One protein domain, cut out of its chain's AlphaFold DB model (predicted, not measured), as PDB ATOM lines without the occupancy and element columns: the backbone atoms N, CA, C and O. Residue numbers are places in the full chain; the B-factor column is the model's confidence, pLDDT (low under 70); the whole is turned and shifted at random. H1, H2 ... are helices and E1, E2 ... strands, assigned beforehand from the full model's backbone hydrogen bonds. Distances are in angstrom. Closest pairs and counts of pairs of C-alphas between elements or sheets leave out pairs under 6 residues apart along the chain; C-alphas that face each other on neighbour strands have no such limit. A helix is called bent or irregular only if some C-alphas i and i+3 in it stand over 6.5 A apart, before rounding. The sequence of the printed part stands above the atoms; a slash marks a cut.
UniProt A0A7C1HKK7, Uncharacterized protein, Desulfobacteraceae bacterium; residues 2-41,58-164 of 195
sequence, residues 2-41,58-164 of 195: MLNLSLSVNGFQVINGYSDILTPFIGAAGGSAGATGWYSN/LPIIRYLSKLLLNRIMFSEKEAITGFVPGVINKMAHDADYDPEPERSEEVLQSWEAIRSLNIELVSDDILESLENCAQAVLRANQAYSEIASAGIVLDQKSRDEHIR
ATOM      1  N   MET A   2     112.594 139.110 121.929       86.69
ATOM      2  CA  MET A   2     112.715 140.115 123.012       86.69
ATOM      3  C   MET A   2     111.515 141.070 123.143       86.69
ATOM      4  O   MET A   2     111.066 141.328 124.252       86.69
ATOM      5  N   LEU A   3     110.959 141.555 122.026       88.38
ATOM      6  CA  LEU A   3     109.773 142.419 122.051       88.38
ATOM      7  C   LEU A   3     108.562 141.734 122.707       88.38
ATOM      8  O   LEU A   3     107.893 142.353 123.525       88.38
ATOM      9  N   ASN A   4     108.315 140.460 122.382       90.06
ATOM     10  CA  ASN A   4     107.240 139.681 122.995       90.06
ATOM     11  C   ASN A   4     107.440 139.566 124.505       90.06
ATOM     12  O   ASN A   4     106.504 139.832 125.249       90.06
ATOM     13  N   LEU A   5     108.663 139.256 124.945       88.69
ATOM     14  CA  LEU A   5     108.967 139.105 126.365       88.69
ATOM     15  C   LEU A   5     108.728 140.415 127.110       88.69
ATOM     16  O   LEU A   5     108.057 140.429 128.137       88.69
ATOM     17  N   SER A   6     109.247 141.521 126.570       89.50
ATOM     18  CA  SER A   6     109.058 142.846 127.154       89.50
ATOM     19  C   SER A   6     107.578 143.191 127.284       89.50
ATOM     20  O   SER A   6     107.152 143.628 128.346       89.50
ATOM     21  N   LEU A   7     106.777 142.982 126.240       90.81
ATOM     22  CA  LEU A   7     105.343 143.276 126.280       90.81
ATOM     23  C   LEU A   7     104.598 142.350 127.255       90.81
ATOM     24  O   LEU A   7     103.812 142.828 128.070       90.81
ATOM     25  N   SER A   8     104.900 141.052 127.235       89.56
ATOM     26  CA  SER A   8     104.288 140.048 128.109       89.56
ATOM     27  C   SER A   8     104.544 140.332 129.594       89.56
ATOM     28  O   SER A   8     103.605 140.364 130.385       89.56
ATOM     29  N   VAL A   9     105.787 140.660 129.974       88.00
ATOM     30  CA  VAL A   9     106.144 141.044 131.356       88.00
ATOM     31  C   VAL A   9     105.432 142.324 131.807       88.00
ATOM     32  O   VAL A   9     105.170 142.498 132.993       88.00
ATOM     33  N   ASN A  10     105.080 143.211 130.872       90.94
ATOM     34  CA  ASN A  10     104.285 144.410 131.154       90.94
ATOM     35  C   ASN A  10     102.764 144.149 131.129       90.94
ATOM     36  O   ASN A  10     101.982 145.096 131.145       90.94
ATOM     37  N   GLY A  11     102.331 142.884 131.091       89.56
ATOM     38  CA  GLY A  11     100.923 142.491 131.159       89.56
ATOM     39  C   GLY A  11     100.160 142.606 129.838       89.56
ATOM     40  O   GLY A  11      98.935 142.494 129.834       89.56
ATOM     41  N   PHE A  12     100.845 142.823 128.711       94.06
ATOM     42  CA  PHE A  12     100.194 142.835 127.403       94.06
ATOM     43  C   PHE A  12      99.981 141.417 126.874       94.06
ATOM     44  O   PHE A  12     100.879 140.577 126.909       94.06
ATOM     45  N   GLN A  13      98.812 141.190 126.274       93.50
ATOM     46  CA  GLN A  13      98.553 140.003 125.465       93.50
ATOM     47  C   GLN A  13      99.133 140.216 124.061       93.50
ATOM     48  O   GLN A  13      98.665 141.070 123.305       93.50
ATOM     49  N   VAL A  14     100.173 139.459 123.707       92.88
ATOM     50  CA  VAL A  14     100.911 139.662 122.454       92.88
ATOM     51  C   VAL A  14     100.397 138.703 121.388       92.88
ATOM     52  O   VAL A  14     100.660 137.505 121.442       92.88
ATOM     53  N   ILE A  15      99.676 139.235 120.402       93.50
ATOM     54  CA  ILE A  15      99.236 138.476 119.228       93.50
ATOM     55  C   ILE A  15     100.189 138.783 118.079       93.50
ATOM     56  O   ILE A  15     100.244 139.904 117.570       93.50
ATOM     57  N   ASN A  16     100.955 137.782 117.666       90.94
ATOM     58  CA  ASN A  16     101.849 137.894 116.531       90.94
ATOM     59  C   ASN A  16     101.061 137.674 115.238       90.94
ATOM     60  O   ASN A  16     100.188 136.810 115.161       90.94
ATOM     61  N   GLY A  17     101.387 138.463 114.212       88.31
ATOM     62  CA  GLY A  17     100.862 138.271 112.862       88.31
ATOM     63  C   GLY A  17     101.347 136.954 112.244       88.31
ATOM     64  O   GLY A  17     101.496 135.935 112.922       88.31
ATOM     65  N   TYR A  18     101.616 136.957 110.939       88.06
ATOM     66  CA  TYR A  18     102.056 135.741 110.256       88.06
ATOM     67  C   TYR A  18     103.349 135.182 110.877       88.06
ATOM     68  O   TYR A  18     104.408 135.805 110.796       88.06
ATOM     69  N   SER A  19     103.249 134.015 111.512       88.69
ATOM     70  CA  SER A  19     104.335 133.360 112.256       88.69
ATOM     71  C   SER A  19     104.458 131.874 111.925       88.69
ATOM     72  O   SER A  19     105.577 131.361 111.910       88.69
ATOM     73  N   ASP A  20     103.358 131.200 111.561       90.69
ATOM     74  CA  ASP A  20     103.377 129.815 111.060       90.69
ATOM     75  C   ASP A  20     104.157 128.893 112.029       90.69
ATOM     76  O   ASP A  20     103.926 128.915 113.237       90.69
ATOM     77  N   ILE A  21     105.118 128.124 111.534       92.25
ATOM     78  CA  ILE A  21     105.956 127.196 112.292       92.25
ATOM     79  C   ILE A  21     106.815 127.864 113.375       92.25
ATOM     80  O   ILE A  21     107.295 127.192 114.282       92.25
ATOM     81  N   LEU A  22     106.994 129.188 113.312       93.00
ATOM     82  CA  LEU A  22     107.716 129.947 114.332       93.00
ATOM     83  C   LEU A  22     106.844 130.285 115.546       93.00
ATOM     84  O   LEU A  22     107.378 130.727 116.561       93.00
ATOM     85  N   THR A  23     105.525 130.076 115.467       94.25
ATOM     86  CA  THR A  23     104.584 130.353 116.564       94.25
ATOM     87  C   THR A  23     105.028 129.766 117.912       94.25
ATOM     88  O   THR A  23     105.100 130.552 118.852       94.25
ATOM     89  N   PRO A  24     105.423 128.481 118.043       94.75
ATOM     90  CA  PRO A  24     105.885 127.945 119.330       94.75
ATOM     91  C   PRO A  24     107.119 128.673 119.888       94.75
ATOM     92  O   PRO A  24     107.167 128.981 121.073       94.75
ATOM     93  N   PHE A  25     108.085 129.045 119.043       94.50
ATOM     94  CA  PHE A  25     109.284 129.789 119.465       94.50
ATOM     95  C   PHE A  25     108.952 131.208 119.937       94.50
ATOM     96  O   PHE A  25     109.600 131.772 120.815       94.50
ATOM     97  N   ILE A  26     107.938 131.811 119.327       93.94
ATOM     98  CA  ILE A  26     107.426 133.126 119.703       93.94
ATOM     99  C   ILE A  26     106.596 133.027 120.994       93.94
ATOM    100  O   ILE A  26     106.695 133.917 121.841       93.94
ATOM    101  N   GLY A  27     105.845 131.936 121.167       93.38
ATOM    102  CA  GLY A  27     105.128 131.581 122.393       93.38
ATOM    103  C   GLY A  27     106.074 131.406 123.578       93.38
ATOM    104  O   GLY A  27     105.893 132.061 124.599       93.38
ATOM    105  N   ALA A  28     107.180 130.681 123.384       92.38
ATOM    106  CA  ALA A  28     108.257 130.550 124.370       92.38
ATOM    107  C   ALA A  28     108.880 131.896 124.791       92.38
ATOM    108  O   ALA A  28     109.534 131.988 125.822       92.38
ATOM    109  N   ALA A  29     108.673 132.964 124.014       91.38
ATOM    110  CA  ALA A  29     109.107 134.317 124.344       91.38
ATOM    111  C   ALA A  29     107.986 135.206 124.917       91.38
ATOM    112  O   ALA A  29     108.137 136.425 124.903       91.38
ATOM    113  N   GLY A  30     106.862 134.645 125.373       90.12
ATOM    114  CA  GLY A  30     105.718 135.393 125.915       90.12
ATOM    115  C   GLY A  30     104.668 135.802 124.872       90.12
ATOM    116  O   GLY A  30     103.843 136.676 125.130       90.12
ATOM    117  N   GLY A  31     104.703 135.218 123.670       93.06
ATOM    118  CA  GLY A  31     103.625 135.366 122.688       93.06
ATOM    119  C   GLY A  31     102.361 134.624 123.122       93.06
ATOM    120  O   GLY A  31     102.431 133.474 123.533       93.06
ATOM    121  N   SER A  32     101.198 135.259 122.999       92.69
ATOM    122  CA  SER A  32      99.905 134.663 123.364       92.69
ATOM    123  C   SER A  32      99.240 133.923 122.201       92.69
ATOM    124  O   SER A  32      98.488 132.980 122.421       92.69
ATOM    125  N   ALA A  33      99.475 134.365 120.965       92.38
ATOM    126  CA  ALA A  33      98.963 133.722 119.757       92.38
ATOM    127  C   ALA A  33      99.816 134.087 118.536       92.38
ATOM    128  O   ALA A  33     100.485 135.122 118.526       92.38
ATOM    129  N   GLY A  34      99.753 133.262 117.491       91.38
ATOM    130  CA  GLY A  34     100.364 133.527 116.190       91.38
ATOM    131  C   GLY A  34      99.406 133.217 115.047       91.38
ATOM    132  O   GLY A  34      98.589 132.300 115.148       91.38
ATOM    133  N   ALA A  35      99.486 133.986 113.962       89.56
ATOM    134  CA  ALA A  35      98.676 133.747 112.774       89.56
ATOM    135  C   ALA A  35      99.368 132.794 111.784       89.56
ATOM    136  O   ALA A  35     100.582 132.856 111.551       89.56
ATOM    137  N   THR A  36      98.564 131.945 111.145       86.75
ATOM    138  CA  THR A  36      98.959 131.065 110.038       86.75
ATOM    139  C   THR A  36      98.209 131.461 108.764       86.75
ATOM    140  O   THR A  36      97.256 132.239 108.795       86.75
ATOM    141  N   GLY A  37      98.672 130.973 107.614       79.12
ATOM    142  CA  GLY A  37      98.016 131.195 106.324       79.12
ATOM    143  C   GLY A  37      97.259 129.964 105.841       79.12
ATOM    144  O   GLY A  37      97.474 128.862 106.342       79.12
ATOM    145  N   TRP A  38      96.438 130.170 104.811       73.44
ATOM    146  CA  TRP A  38      95.782 129.096 104.057       73.44
ATOM    147  C   TRP A  38      96.739 128.331 103.141       73.44
ATOM    148  O   TRP A  38      96.560 127.143 102.923       73.44
ATOM    149  N   TYR A  39      97.778 128.999 102.631       68.00
ATOM    150  CA  TYR A  39      98.810 128.365 101.812       68.00
ATOM    151  C   TYR A  39     100.202 128.759 102.299       68.00
ATOM    152  O   TYR A  39     100.447 129.903 102.698       68.00
ATOM    153  N   SER A  40     101.143 127.818 102.209       60.00
ATOM    154  CA  SER A  40     102.531 127.983 102.661       60.00
ATOM    155  C   SER A  40     103.309 129.066 101.901       60.00
ATOM    156  O   SER A  40     104.342 129.528 102.375       60.00
ATOM    157  N   ASN A  41     102.824 129.513 100.740       59.06
ATOM    158  CA  ASN A  41     103.430 130.554  99.907       59.06
ATOM    159  C   ASN A  41     102.776 131.943 100.044       59.06
ATOM    160  O   ASN A  41     103.340 132.909  99.534       59.06
ATOM    161  N   LEU A  58     101.599 126.975  90.018       71.44
ATOM    162  CA  LEU A  58     100.797 126.527  91.146       71.44
ATOM    163  C   LEU A  58     101.696 126.084  92.319       71.44
ATOM    164  O   LEU A  58     102.799 125.570  92.084       71.44
ATOM    165  N   PRO A  59     101.253 126.272  93.575       75.00
ATOM    166  CA  PRO A  59     101.999 125.823  94.744       75.00
ATOM    167  C   PRO A  59     102.271 124.314  94.683       75.00
ATOM    168  O   PRO A  59     101.416 123.534  94.256       75.00
ATOM    169  N   ILE A  60     103.477 123.928  95.097       84.44
ATOM    170  CA  ILE A  60     103.876 122.525  95.275       84.44
ATOM    171  C   ILE A  60     103.370 122.081  96.646       84.44
ATOM    172  O   ILE A  60     103.664 122.786  97.618       84.44
ATOM    173  N   ILE A  61     102.675 120.939  96.694       89.06
ATOM    174  CA  ILE A  61     102.191 120.313  97.927       89.06
ATOM    175  C   ILE A  61     103.374 120.019  98.843       89.06
ATOM    176  O   ILE A  61     104.395 119.464  98.413       89.06
ATOM    177  N   ARG A  62     103.253 120.412 100.109       92.25
ATOM    178  CA  ARG A  62     104.263 120.121 101.121       92.25
ATOM    179  C   ARG A  62     103.654 119.576 102.395       92.25
ATOM    180  O   ARG A  62     102.704 120.127 102.926       92.25
ATOM    181  N   TYR A  63     104.320 118.574 102.939       94.88
ATOM    182  CA  TYR A  63     104.039 118.006 104.241       94.88
ATOM    183  C   TYR A  63     104.784 118.781 105.331       94.88
ATOM    184  O   TYR A  63     106.003 118.964 105.239       94.88
ATOM    185  N   LEU A  64     104.088 119.241 106.373       95.62
ATOM    186  CA  LEU A  64     104.738 119.839 107.538       95.62
ATOM    187  C   LEU A  64     105.186 118.734 108.497       95.62
ATOM    188  O   LEU A  64     104.352 118.133 109.169       95.62
ATOM    189  N   SER A  65     106.498 118.506 108.601       97.62
ATOM    190  CA  SER A  65     107.072 117.584 109.583       97.62
ATOM    191  C   SER A  65     107.466 118.333 110.852       97.62
ATOM    192  O   SER A  65     108.278 119.263 110.826       97.62
ATOM    193  N   LYS A  66     106.909 117.900 111.985       97.88
ATOM    194  CA  LYS A  66     107.237 118.432 113.311       97.88
ATOM    195  C   LYS A  66     108.668 118.102 113.709       97.88
ATOM    196  O   LYS A  66     109.349 118.958 114.260       97.88
ATOM    197  N   LEU A  67     109.123 116.883 113.402       98.00
ATOM    198  CA  LEU A  67     110.483 116.438 113.702       98.00
ATOM    199  C   LEU A  67     111.517 117.313 112.996       98.00
ATOM    200  O   LEU A  67     112.498 117.709 113.609       98.00
ATOM    201  N   LEU A  68     111.280 117.634 111.724       97.94
ATOM    202  CA  LEU A  68     112.210 118.421 110.916       97.94
ATOM    203  C   LEU A  68     112.079 119.930 111.118       97.94
ATOM    204  O   LEU A  68     112.860 120.674 110.528       97.94
ATOM    205  N   LEU A  69     111.073 120.371 111.886       97.12
ATOM    206  CA  LEU A  69     110.695 121.777 112.039       97.12
ATOM    207  C   LEU A  69     110.624 122.506 110.689       97.12
ATOM    208  O   LEU A  69     110.978 123.678 110.576       97.12
ATOM    209  N   ASN A  70     110.151 121.808 109.652       95.62
ATOM    210  CA  ASN A  70     110.088 122.338 108.298       95.62
ATOM    211  C   ASN A  70     109.051 121.609 107.438       95.62
ATOM    212  O   ASN A  70     108.494 120.573 107.805       95.62
ATOM    213  N   ARG A  71     108.799 122.177 106.260       93.75
ATOM    214  CA  ARG A  71     107.967 121.599 105.215       93.75
ATOM    215  C   ARG A  71     108.818 120.896 104.164       93.75
ATOM    216  O   ARG A  71     109.714 121.503 103.574       93.75
ATOM    217  N   ILE A  72     108.478 119.648 103.887       95.06
ATOM    218  CA  ILE A  72     109.117 118.805 102.872       95.06
ATOM    219  C   ILE A  72     108.142 118.522 101.733       95.06
ATOM    220  O   ILE A  72     106.928 118.575 101.929       95.06
ATOM    221  N   MET A  73     108.637 118.278 100.525       93.62
ATOM    222  CA  MET A  73     107.792 117.864  99.404       93.62
ATOM    223  C   MET A  73     107.118 116.521  99.702       93.62
ATOM    224  O   MET A  73     107.648 115.705 100.457       93.62
ATOM    225  N   PHE A  74     105.970 116.270  99.069       93.75
ATOM    226  CA  PHE A  74     105.292 114.974  99.150       93.75
ATOM    227  C   PHE A  74     106.236 113.805  98.804       93.75
ATOM    228  O   PHE A  74     106.377 112.870  99.586       93.75
ATOM    229  N   SER A  75     106.983 113.917  97.703       93.25
ATOM    230  CA  SER A  75     107.956 112.901  97.279       93.25
ATOM    231  C   SER A  75     109.118 112.712  98.263       93.25
ATOM    232  O   SER A  75     109.598 111.597  98.455       93.25
ATOM    233  N   GLU A  76     109.575 113.784  98.918       95.56
ATOM    234  CA  GLU A  76     110.599 113.695  99.964       95.56
ATOM    235  C   GLU A  76     110.055 112.991 101.205       95.56
ATOM    236  O   GLU A  76     110.749 112.152 101.774       95.56
ATOM    237  N   LYS A  77     108.803 113.274 101.600       95.50
ATOM    238  CA  LYS A  77     108.121 112.560 102.691       95.50
ATOM    239  C   LYS A  77     108.171 111.054 102.442       95.50
ATOM    240  O   LYS A  77     108.598 110.310 103.324       95.50
ATOM    241  N   GLU A  78     107.771 110.609 101.254       93.62
ATOM    242  CA  GLU A  78     107.780 109.189 100.886       93.62
ATOM    243  C   GLU A  78     109.190 108.592 100.931       93.62
ATOM    244  O   GLU A  78     109.398 107.551 101.555       93.62
ATOM    245  N   ALA A  79     110.173 109.284 100.349       94.00
ATOM    246  CA  ALA A  79     111.559 108.822 100.314       94.00
ATOM    247  C   ALA A  79     112.186 108.700 101.713       94.00
ATOM    248  O   ALA A  79     112.928 107.756 101.979       94.00
ATOM    249  N   ILE A  80     111.891 109.639 102.616       95.88
ATOM    250  CA  ILE A  80     112.488 109.685 103.955       95.88
ATOM    251  C   ILE A  80     111.808 108.710 104.921       95.88
ATOM    252  O   ILE A  80     112.480 108.166 105.797       95.88
ATOM    253  N   THR A  81     110.501 108.460 104.780       94.69
ATOM    254  CA  THR A  81     109.708 107.691 105.765       94.69
ATOM    255  C   THR A  81     110.273 106.289 106.027       94.69
ATOM    256  O   THR A  81     110.209 105.809 107.157       94.69
ATOM    257  N   GLY A  82     110.881 105.651 105.021       91.88
ATOM    258  CA  GLY A  82     111.521 104.337 105.173       91.88
ATOM    259  C   GLY A  82     112.792 104.333 106.035       91.88
ATOM    260  O   GLY A  82     113.157 103.288 106.566       91.88
ATOM    261  N   PHE A  83     113.450 105.484 106.196       93.44
ATOM    262  CA  PHE A  83     114.721 105.624 106.920       93.44
ATOM    263  C   PHE A  83     114.563 106.376 108.239       93.44
ATOM    264  O   PHE A  83     115.168 105.999 109.239       93.44
ATOM    265  N   VAL A  84     113.719 107.410 108.255       95.44
ATOM    266  CA  VAL A  84     113.409 108.217 109.440       95.44
ATOM    267  C   VAL A  84     111.886 108.258 109.622       95.44
ATOM    268  O   VAL A  84     111.236 109.244 109.266       95.44
ATOM    269  N   PRO A  85     111.272 107.202 110.198       94.31
ATOM    270  CA  PRO A  85     109.813 107.101 110.326       94.31
ATOM    271  C   PRO A  85     109.186 108.216 111.171       94.31
ATOM    272  O   PRO A  85     108.004 108.521 111.030       94.31
ATOM    273  N   GLY A  86     109.977 108.837 112.055       94.94
ATOM    274  CA  GLY A  86     109.554 109.968 112.883       94.94
ATOM    275  C   GLY A  86     109.280 111.257 112.104       94.94
ATOM    276  O   GLY A  86     108.785 112.214 112.692       94.94
ATOM    277  N   VAL A  87     109.581 111.300 110.798       96.31
ATOM    278  CA  VAL A  87     109.199 112.425 109.935       96.31
ATOM    279  C   VAL A  87     107.681 112.559 109.833       96.31
ATOM    280  O   VAL A  87     107.205 113.689 109.719       96.31
ATOM    281  N   ILE A  88     106.939 111.451 109.938       97.31
ATOM    282  CA  ILE A  88     105.475 111.448 110.013       97.31
ATOM    283  C   ILE A  88     105.026 111.797 111.435       97.31
ATOM    284  O   ILE A  88     105.458 111.182 112.411       97.31
ATOM    285  N   ASN A  89     104.122 112.768 111.549       97.19
ATOM    286  CA  ASN A  89     103.668 113.337 112.816       97.19
ATOM    287  C   ASN A  89     102.765 112.396 113.629       97.19
ATOM    288  O   ASN A  89     102.660 112.571 114.843       97.19
ATOM    289  N   LYS A  90     102.147 111.408 112.971       96.12
ATOM    290  CA  LYS A  90     101.158 110.460 113.508       96.12
ATOM    291  C   LYS A  90      99.884 111.151 114.000       96.12
ATOM    292  O   LYS A  90      99.393 110.853 115.087       96.12
ATOM    293  N   MET A  91      99.366 112.080 113.202       96.75
ATOM    294  CA  MET A  91      98.124 112.814 113.479       96.75
ATOM    295  C   MET A  91      97.030 112.470 112.461       96.75
ATOM    296  O   MET A  91      97.288 111.750 111.497       96.75
ATOM    297  N   ALA A  92      95.800 112.946 112.682       96.12
ATOM    298  CA  ALA A  92      94.648 112.535 111.881       96.12
ATOM    299  C   ALA A  92      94.808 112.926 110.405       96.12
ATOM    300  O   ALA A  92      94.622 112.085 109.528       96.12
ATOM    301  N   HIS A  93      95.246 114.158 110.135       96.06
ATOM    302  CA  HIS A  93      95.422 114.671 108.775       96.06
ATOM    303  C   HIS A  93      96.699 114.170 108.081       96.06
ATOM    304  O   HIS A  93      96.964 114.526 106.935       96.06
ATOM    305  N   ASP A  94      97.504 113.314 108.726       95.75
ATOM    306  CA  ASP A  94      98.557 112.593 108.003       95.75
ATOM    307  C   ASP A  94      97.965 111.537 107.054       95.75
ATOM    308  O   ASP A  94      98.610 111.194 106.062       95.75
ATOM    309  N   ALA A  95      96.745 111.054 107.333       94.69
ATOM    310  CA  ALA A  95      96.020 110.117 106.475       94.69
ATOM    311  C   ALA A  95      95.609 110.741 105.131       94.69
ATOM    312  O   ALA A  95      95.506 110.026 104.142       94.69
ATOM    313  N   ASP A  96      95.461 112.068 105.072       94.38
ATOM    314  CA  ASP A  96      95.145 112.791 103.834       94.38
ATOM    315  C   ASP A  96      96.320 112.767 102.836       94.38
ATOM    316  O   ASP A  96      96.160 113.137 101.682       94.38
ATOM    317  N   TYR A  97      97.511 112.333 103.271       94.12
ATOM    318  CA  TYR A  97      98.707 112.187 102.437       94.12
ATOM    319  C   TYR A  97      98.953 110.738 101.979       94.12
ATOM    320  O   TYR A  97     100.112 110.351 101.767       94.12
ATOM    321  N   ASP A  98      97.886 109.948 101.873       90.88
ATOM    322  CA  ASP A  98      97.851 108.655 101.189       90.88
ATOM    323  C   ASP A  98      96.513 108.503 100.426       90.88
ATOM    324  O   ASP A  98      95.532 108.011 100.996       90.88
ATOM    325  N   PRO A  99      96.414 108.949  99.151       91.50
ATOM    326  CA  PRO A  99      97.479 109.435  98.250       91.50
ATOM    327  C   PRO A  99      97.833 110.935  98.427       91.50
ATOM    328  O   PRO A  99      97.492 111.543  99.431       91.50
ATOM    329  N   GLU A 100      98.557 111.554  97.477       90.81
ATOM    330  CA  GLU A 100      98.860 113.002  97.505       90.81
ATOM    331  C   GLU A 100      97.561 113.845  97.578       90.81
ATOM    332  O   GLU A 100      96.691 113.668  96.719       90.81
ATOM    333  N   PRO A 101      97.420 114.763  98.560       91.12
ATOM    334  CA  PRO A 101      96.177 115.497  98.796       91.12
ATOM    335  C   PRO A 101      95.937 116.595  97.762       91.12
ATOM    336  O   PRO A 101      96.857 117.093  97.099       91.12
ATOM    337  N   GLU A 102      94.698 117.085  97.713       87.94
ATOM    338  CA  GLU A 102      94.425 118.341  97.027       87.94
ATOM    339  C   GLU A 102      95.072 119.534  97.754       87.94
ATOM    340  O   GLU A 102      95.250 119.563  98.974       87.94
ATOM    341  N   ARG A 103      95.390 120.599  97.006       81.56
ATOM    342  CA  ARG A 103      96.035 121.805  97.570       81.56
ATOM    343  C   ARG A 103      95.220 122.474  98.673       81.56
ATOM    344  O   ARG A 103      95.795 123.104  99.554       81.56
ATOM    345  N   SER A 104      93.897 122.390  98.590       83.06
ATOM    346  CA  SER A 104      92.983 122.918  99.605       83.06
ATOM    347  C   SER A 104      93.012 122.126 100.910       83.06
ATOM    348  O   SER A 104      92.577 122.655 101.927       83.06
ATOM    349  N   GLU A 105      93.533 120.898 100.894       87.31
ATOM    350  CA  GLU A 105      93.553 119.980 102.037       87.31
ATOM    351  C   GLU A 105      94.919 119.962 102.744       87.31
ATOM    352  O   GLU A 105      94.964 119.782 103.959       87.31
ATOM    353  N   GLU A 106      96.019 120.290 102.038       89.12
ATOM    354  CA  GLU A 106      97.385 120.458 102.600       89.12
ATOM    355  C   GLU A 106      97.385 121.266 103.913       89.12
ATOM    356  O   GLU A 106      98.127 120.989 104.863       89.12
ATOM    357  N   VAL A 107      96.537 122.296 103.957       89.38
ATOM    358  CA  VAL A 107      96.432 123.242 105.064       89.38
ATOM    359  C   VAL A 107      95.940 122.606 106.363       89.38
ATOM    360  O   VAL A 107      96.398 123.011 107.432       89.38
ATOM    361  N   LEU A 108      95.059 121.605 106.293       93.19
ATOM    362  CA  LEU A 108      94.483 120.962 107.475       93.19
ATOM    363  C   LEU A 108      95.576 120.245 108.271       93.19
ATOM    364  O   LEU A 108      95.728 120.477 109.473       93.19
ATOM    365  N   GLN A 109      96.433 119.504 107.565       94.88
ATOM    366  CA  GLN A 109      97.625 118.871 108.130       94.88
ATOM    367  C   GLN A 109      98.594 119.900 108.720       94.88
ATOM    368  O   GLN A 109      99.094 119.728 109.833       94.88
ATOM    369  N   SER A 110      98.819 121.014 108.017       93.12
ATOM    370  CA  SER A 110      99.681 122.088 108.520       93.12
ATOM    371  C   SER A 110      99.144 122.708 109.814       93.12
ATOM    372  O   SER A 110      99.909 122.935 110.751       93.12
ATOM    373  N   TRP A 111      97.848 123.011 109.887       94.06
ATOM    374  CA  TRP A 111      97.242 123.611 111.076       94.06
ATOM    375  C   TRP A 111      97.228 122.651 112.261       94.06
ATOM    376  O   TRP A 111      97.552 123.073 113.373       94.06
ATOM    377  N   GLU A 112      96.924 121.374 112.030       96.62
ATOM    378  CA  GLU A 112      96.987 120.341 113.064       96.62
ATOM    379  C   GLU A 112      98.410 120.215 113.627       96.62
ATOM    380  O   GLU A 112      98.605 120.280 114.844       96.62
ATOM    381  N   ALA A 113      99.418 120.155 112.751       96.81
ATOM    382  CA  ALA A 113     100.821 120.069 113.146       96.81
ATOM    383  C   ALA A 113     101.294 121.296 113.936       96.81
ATOM    384  O   ALA A 113     101.947 121.147 114.969       96.81
ATOM    385  N   ILE A 114     100.945 122.510 113.496       95.88
ATOM    386  CA  ILE A 114     101.305 123.748 114.206       95.88
ATOM    387  C   ILE A 114     100.611 123.802 115.566       95.88
ATOM    388  O   ILE A 114     101.247 124.146 116.563       95.88
ATOM    389  N   ARG A 115      99.323 123.450 115.643       96.12
ATOM    390  CA  ARG A 115      98.597 123.392 116.918       96.12
ATOM    391  C   ARG A 115      99.257 122.403 117.875       96.12
ATOM    392  O   ARG A 115      99.487 122.749 119.029       96.12
ATOM    393  N   SER A 116      99.597 121.211 117.391       97.62
ATOM    394  CA  SER A 116     100.290 120.192 118.179       97.62
ATOM    395  C   SER A 116     101.667 120.671 118.657       97.62
ATOM    396  O   SER A 116     101.968 120.520 119.835       97.62
ATOM    397  N   LEU A 117     102.459 121.335 117.805       97.31
ATOM    398  CA  LEU A 117     103.739 121.933 118.211       97.31
ATOM    399  C   LEU A 117     103.579 122.990 119.305       97.31
ATOM    400  O   LEU A 117     104.403 123.051 120.208       97.31
ATOM    401  N   ASN A 118     102.542 123.826 119.243       96.31
ATOM    402  CA  ASN A 118     102.301 124.814 120.295       96.31
ATOM    403  C   ASN A 118     101.973 124.142 121.631       96.31
ATOM    404  O   ASN A 118     102.526 124.543 122.646       96.31
ATOM    405  N   ILE A 119     101.134 123.103 121.621       96.31
ATOM    406  CA  ILE A 119     100.797 122.332 122.829       96.31
ATOM    407  C   ILE A 119     102.038 121.641 123.414       96.31
ATOM    408  O   ILE A 119     102.167 121.543 124.626       96.31
ATOM    409  N   GLU A 120     102.945 121.151 122.566       96.81
ATOM    410  CA  GLU A 120     104.140 120.420 123.004       96.81
ATOM    411  C   GLU A 120     105.282 121.319 123.477       96.81
ATOM    412  O   GLU A 120     106.070 120.904 124.322       96.81
ATOM    413  N   LEU A 121     105.430 122.509 122.891       97.31
ATOM    414  CA  LEU A 121     106.612 123.347 123.098       97.31
ATOM    415  C   LEU A 121     106.359 124.558 123.993       97.31
ATOM    416  O   LEU A 121     107.321 125.118 124.512       97.31
ATOM    417  N   VAL A 122     105.106 124.977 124.168       95.75
ATOM    418  CA  VAL A 122     104.755 126.164 124.954       95.75
ATOM    419  C   VAL A 122     104.071 125.736 126.247       95.75
ATOM    420  O   VAL A 122     103.088 125.000 126.227       95.75
ATOM    421  N   SER A 123     104.589 126.234 127.364       93.81
ATOM    422  CA  SER A 123     104.039 126.070 128.711       93.81
ATOM    423  C   SER A 123     103.872 127.438 129.381       93.81
ATOM    424  O   SER A 123     104.264 128.466 128.822       93.81
ATOM    425  N   ASP A 124     103.313 127.453 130.590       89.25
ATOM    426  CA  ASP A 124     103.204 128.677 131.390       89.25
ATOM    427  C   ASP A 124     104.574 129.167 131.908       89.25
ATOM    428  O   ASP A 124     104.716 130.339 132.265       89.25
ATOM    429  N   ASP A 125     105.602 128.303 131.916       89.38
ATOM    430  CA  ASP A 125     106.978 128.683 132.237       89.38
ATOM    431  C   ASP A 125     107.789 128.953 130.956       89.38
ATOM    432  O   ASP A 125     107.994 128.107 130.080       89.38
ATOM    433  N   ILE A 126     108.304 130.179 130.856       87.62
ATOM    434  CA  ILE A 126     109.173 130.620 129.763       87.62
ATOM    435  C   ILE A 126     110.449 129.772 129.690       87.62
ATOM    436  O   ILE A 126     110.897 129.452 128.593       87.62
ATOM    437  N   LEU A 127     111.052 129.412 130.827       88.44
ATOM    438  CA  LEU A 127     112.283 128.618 130.849       88.44
ATOM    439  C   LEU A 127     112.042 127.201 130.334       88.44
ATOM    440  O   LEU A 127     112.808 126.719 129.503       88.44
ATOM    441  N   GLU A 128     110.954 126.574 130.777       93.56
ATOM    442  CA  GLU A 128     110.538 125.261 130.284       93.56
ATOM    443  C   GLU A 128     110.240 125.314 128.780       93.56
ATOM    444  O   GLU A 128     110.718 124.477 128.017       93.56
ATOM    445  N   SER A 129     109.534 126.349 128.323       94.88
ATOM    446  CA  SER A 129     109.231 126.534 126.898       94.88
ATOM    447  C   SER A 129     110.494 126.708 126.044       94.88
ATOM    448  O   SER A 129     110.607 126.135 124.960       94.88
ATOM    449  N   LEU A 130     111.479 127.475 126.527       93.12
ATOM    450  CA  LEU A 130     112.763 127.645 125.840       93.12
ATOM    451  C   LEU A 130     113.548 126.335 125.757       93.12
ATOM    452  O   LEU A 130     114.100 126.039 124.695       93.12
ATOM    453  N   GLU A 131     113.573 125.554 126.836       94.75
ATOM    454  CA  GLU A 131     114.216 124.241 126.854       94.75
ATOM    455  C   GLU A 131     113.520 123.283 125.879       94.75
ATOM    456  O   GLU A 131     114.179 122.672 125.038       94.75
ATOM    457  N   ASN A 132     112.185 123.230 125.887       97.50
ATOM    458  CA  ASN A 132     111.406 122.416 124.954       97.50
ATOM    459  C   ASN A 132     111.706 122.783 123.492       97.50
ATOM    460  O   ASN A 132     111.952 121.901 122.658       97.50
ATOM    461  N   CYS A 133     111.751 124.081 123.171       97.38
ATOM    462  CA  CYS A 133     112.148 124.564 121.850       97.38
ATOM    463  C   CYS A 133     113.598 124.191 121.499       97.38
ATOM    464  O   CYS A 133     113.858 123.764 120.373       97.38
ATOM    465  N   ALA A 134     114.543 124.318 122.435       96.62
ATOM    466  CA  ALA A 134     115.939 123.944 122.214       96.62
ATOM    467  C   ALA A 134     116.081 122.441 121.934       96.62
ATOM    468  O   ALA A 134     116.736 122.053 120.963       96.62
ATOM    469  N   GLN A 135     115.394 121.594 122.704       97.88
ATOM    470  CA  GLN A 135     115.354 120.147 122.488       97.88
ATOM    471  C   GLN A 135     114.683 119.773 121.161       97.88
ATOM    472  O   GLN A 135     115.102 118.825 120.495       97.88
ATOM    473  N   ALA A 136     113.654 120.506 120.727       98.31
ATOM    474  CA  ALA A 136     113.062 120.315 119.403       98.31
ATOM    475  C   ALA A 136     114.069 120.613 118.277       98.31
ATOM    476  O   ALA A 136     114.199 119.818 117.348       98.31
ATOM    477  N   VAL A 137     114.836 121.703 118.389       98.06
ATOM    478  CA  VAL A 137     115.888 122.064 117.420       98.06
ATOM    479  C   VAL A 137     117.009 121.019 117.391       98.06
ATOM    480  O   VAL A 137     117.474 120.652 116.312       98.06
ATOM    481  N   LEU A 138     117.417 120.493 118.551       97.94
ATOM    482  CA  LEU A 138     118.413 119.417 118.634       97.94
ATOM    483  C   LEU A 138     117.928 118.132 117.949       97.94
ATOM    484  O   LEU A 138     118.663 117.556 117.145       97.94
ATOM    485  N   ARG A 139     116.681 117.717 118.210       98.12
ATOM    486  CA  ARG A 139     116.063 116.551 117.554       98.12
ATOM    487  C   ARG A 139     115.963 116.728 116.041       98.12
ATOM    488  O   ARG A 139     116.275 115.794 115.307       98.12
ATOM    489  N   ALA A 140     115.600 117.920 115.572       98.12
ATOM    490  CA  ALA A 140     115.565 118.224 114.145       98.12
ATOM    491  C   ALA A 140     116.952 118.100 113.503       98.12
ATOM    492  O   ALA A 140     117.098 117.454 112.469       98.12
ATOM    493  N   ASN A 141     117.991 118.646 114.143       97.69
ATOM    494  CA  ASN A 141     119.369 118.535 113.662       97.69
ATOM    495  C   ASN A 141     119.847 117.073 113.572       97.69
ATOM    496  O   ASN A 141     120.514 116.686 112.609       97.69
ATOM    497  N   GLN A 142     119.482 116.247 114.556       97.50
ATOM    498  CA  GLN A 142     119.758 114.812 114.521       97.50
ATOM    499  C   GLN A 142     119.025 114.131 113.356       97.50
ATOM    500  O   GLN A 142     119.655 113.406 112.590       97.50
ATOM    501  N   ALA A 143     117.736 114.418 113.162       97.88
ATOM    502  CA  ALA A 143     116.956 113.851 112.066       97.88
ATOM    503  C   ALA A 143     117.530 114.219 110.686       97.88
ATOM    504  O   ALA A 143     117.656 113.353 109.824       97.88
ATOM    505  N   TYR A 144     117.961 115.468 110.476       97.94
ATOM    506  CA  TYR A 144     118.650 115.856 109.237       97.94
ATOM    507  C   TYR A 144     119.975 115.108 109.037       97.94
ATOM    508  O   TYR A 144     120.294 114.721 107.912       97.94
ATOM    509  N   SER A 145     120.716 114.844 110.116       96.62
ATOM    510  CA  SER A 145     121.953 114.051 110.057       96.62
ATOM    511  C   SER A 145     121.680 112.591 109.670       96.62
ATOM    512  O   SER A 145     122.430 112.007 108.886       96.62
ATOM    513  N   GLU A 146     120.587 112.009 110.170       96.62
ATOM    514  CA  GLU A 146     120.131 110.661 109.804       96.62
ATOM    515  C   GLU A 146     119.704 110.593 108.327       96.62
ATOM    516  O   GLU A 146     120.146 109.701 107.603       96.62
ATOM    517  N   ILE A 147     118.941 111.583 107.843       96.81
ATOM    518  CA  ILE A 147     118.541 111.703 106.427       96.81
ATOM    519  C   ILE A 147     119.770 111.790 105.515       96.81
ATOM    520  O   ILE A 147     119.861 111.074 104.515       96.81
ATOM    521  N   ALA A 148     120.739 112.638 105.870       95.62
ATOM    522  CA  ALA A 148     121.971 112.791 105.103       95.62
ATOM    523  C   ALA A 148     122.802 111.496 105.091       95.62
ATOM    524  O   ALA A 148     123.348 111.120 104.055       95.62
ATOM    525  N   SER A 149     122.849 110.778 106.219       95.94
ATOM    526  CA  SER A 149     123.552 109.492 106.337       95.94
ATOM    527  C   SER A 149     122.908 108.385 105.493       95.94
ATOM    528  O   SER A 149     123.606 107.486 105.032       95.94
ATOM    529  N   ALA A 150     121.598 108.472 105.238       94.25
ATOM    530  CA  ALA A 150     120.883 107.598 104.308       94.25
ATOM    531  C   ALA A 150     121.114 107.955 102.822       94.25
ATOM    532  O   ALA A 150     120.601 107.270 101.938       94.25
ATOM    533  N   GLY A 151     121.878 109.014 102.523       94.25
ATOM    534  CA  GLY A 151     122.174 109.453 101.157       94.25
ATOM    535  C   GLY A 151     121.022 110.193 100.467       94.25
ATOM    536  O   GLY A 151     121.053 110.371  99.249       94.25
ATOM    537  N   ILE A 152     120.008 110.628 101.220       94.25
ATOM    538  CA  ILE A 152     118.853 111.349 100.679       94.25
ATOM    539  C   ILE A 152     119.205 112.832 100.535       94.25
ATOM    540  O   ILE A 152     119.573 113.502 101.500       94.25
ATOM    541  N   VAL A 153     119.056 113.361  99.320       93.06
ATOM    542  CA  VAL A 153     119.291 114.779  99.023       93.06
ATOM    543  C   VAL A 153     117.959 115.514  98.964       93.06
ATOM    544  O   VAL A 153     117.156 115.270  98.069       93.06
ATOM    545  N   LEU A 154     117.761 116.447  99.895       94.44
ATOM    546  CA  LEU A 154     116.566 117.288  99.944       94.44
ATOM    547  C   LEU A 154     116.673 118.501  99.008       94.44
ATOM    548  O   LEU A 154     117.768 119.041  98.766       94.44
ATOM    549  N   ASP A 155     115.521 118.964  98.527       94.25
ATOM    550  CA  ASP A 155     115.326 120.256  97.882       94.25
ATOM    551  C   ASP A 155     115.798 121.378  98.801       94.25
ATOM    552  O   ASP A 155     115.706 121.301 100.026       94.25
ATOM    553  N   GLN A 156     116.270 122.469  98.200       91.62
ATOM    554  CA  GLN A 156     116.799 123.612  98.935       91.62
ATOM    555  C   GLN A 156     115.844 124.117 100.028       91.62
ATOM    556  O   GLN A 156     116.291 124.463 101.116       91.62
ATOM    557  N   LYS A 157     114.525 124.127  99.782       90.62
ATOM    558  CA  LYS A 157     113.540 124.630 100.759       90.62
ATOM    559  C   LYS A 157     113.249 123.663 101.905       90.62
ATOM    560  O   LYS A 157     112.626 124.062 102.887       90.62
ATOM    561  N   SER A 158     113.682 122.420 101.768       94.44
ATOM    562  CA  SER A 158     113.405 121.323 102.690       94.44
ATOM    563  C   SER A 158     114.622 120.959 103.537       94.44
ATOM    564  O   SER A 158     114.509 120.165 104.463       94.44
ATOM    565  N   ARG A 159     115.765 121.606 103.276       94.06
ATOM    566  CA  ARG A 159     117.007 121.486 104.046       94.06
ATOM    567  C   ARG A 159     116.939 122.160 105.419       94.06
ATOM    568  O   ARG A 159     116.019 122.904 105.769       94.06
ATOM    569  N   ASP A 160     117.992 121.918 106.176       95.19
ATOM    570  CA  ASP A 160     118.235 122.329 107.554       95.19
ATOM    571  C   ASP A 160     118.730 123.778 107.717       95.19
ATOM    572  O   ASP A 160     119.038 124.195 108.832       95.19
ATOM    573  N   GLU A 161     118.757 124.592 106.653       93.94
ATOM    574  CA  GLU A 161     119.281 125.974 106.680       93.94
ATOM    575  C   GLU A 161     118.640 126.859 107.773       93.94
ATOM    576  O   GLU A 161     119.260 127.801 108.268       93.94
ATOM    577  N   HIS A 162     117.408 126.547 108.182       93.31
ATOM    578  CA  HIS A 162     116.650 127.250 109.221       93.31
ATOM    579  C   HIS A 162     117.013 126.828 110.661       93.31
ATOM    580  O   HIS A 162     116.763 127.591 111.596       93.31
ATOM    581  N   ILE A 163     117.627 125.657 110.861       96.38
ATOM    582  CA  ILE A 163     117.952 125.097 112.184       96.38
ATOM    583  C   ILE A 163     118.986 125.954 112.910       96.38
ATOM    584  O   ILE A 163     118.826 126.267 114.092       96.38
ATOM    585  N   ARG A 164     120.028 126.392 112.198       94.56
ATOM    586  CA  ARG A 164     121.074 127.236 112.782       94.56
ATOM    587  C   ARG A 164     120.533 128.598 113.250       94.56
ATOM    588  O   ARG A 164     120.726 128.902 114.424       94.56
TER     589      ARG A 164
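Overview. This is residues 2 to 41 and 58 to 164 of the 195 residues of an uncharacterized protein of Desulfobacteraceae bacterium (UniProt A0A7C1HKK7). Two helices, H5 and the long H6, make a V, meeting where H5 ends and H6 begins; the strand hairpin E3 and E4 sits between the arms, with H3 beyond it towards the far end of H6. H2 packs on both helices near the closed end of the V, with the small pair E1 and E2 beside it and H1 at that end of the body; H4 folds against H5, and H7 packs on H6. The printed part has 147 residues, with seven named helices and four named strands in the order H1 E1 H2 E2 E3 E4 H3 H4 H5 H6 H7; E1 and E2 are parallel, E3 and E4 antiparallel, and the class is mostly helix. It is compact, with a radius of gyration of the C-alphas of 15.8 A and spans of 47 by 33 by 25 A.

Along the chain. H1, residues 2 to 9, begins at C-alpha 2 (112.715, 140.115, 123.012). E1 is residues 15 to 18, H2 residues 20 to 27 and E2 residues 33 to 35. E3, residues 62 to 65, and E4, residues 70 to 73, precede H3, residues 74 to 81, and H4, residues 92 to 97. H5, residues 106 to 121, is 22.7 A long. H6, residues 126 to 149, is 34.7 A long and begins at C-alpha 126 (109.173, 130.620, 129.763). H7, residues 160 to 164, ends at C-alpha 164 (121.074, 127.236, 112.782).

Arrangement. H5 and H6 touch at a steep tilt of 54 degrees, opposite ways; their closest C-alphas are Leu 121 and Asn 132, 5.2 A apart. H2 touches H5 at a shallow tilt of 16 degrees, the same way, closest at Pro 24 and Asn 118, 4.9 A. H2 is irregular, with C-alphas 21 and 24 7.1 A apart. E1, H2, E2 is a strand-helix-strand unit, two parallel neighbour strands with a helix between, with a right-handed crossover; N 16 and O 33 are 2.8 A apart. H1 and H2 are close but not clearly touching, at 7.3 A between C-alphas 4 and 26. The closest C-alphas of E3 and H5 are Leu 64 and Ser 110, 5.6 A apart. In the hairpin E3 and E4, N 63 and O 72 are 2.8 A apart. H4 and H5 form a helical hairpin, closest at C-alphas 93 and 109, 4.8 A. H3 and H6 are close but not clearly touching, at 6.8 A between C-alphas 80 and 147. H7 touches H6, closest at C-alphas 163 and 137, 6.4 A. Every O i to N i+4 pair is within hydrogen-bond range in H1, H3, H5 and H6; H2 has 2 of 4, H4 0 of 2 with 3 of 3 O i to N i+3 pairs, and H7 0 of 1 with 1 of 2.

Size, cuts and confidence. The two farthest C-alphas, Gly 11 and Gly 151, are 49.4 A apart. Residues 42 to 57 are cut out, and C-alphas 41 and 58 are 10.0 A apart across the cut. Of the links that are printed whole, none is long. The mean pLDDT of the printed part is 92.4, with residues 39 to 41 under 70.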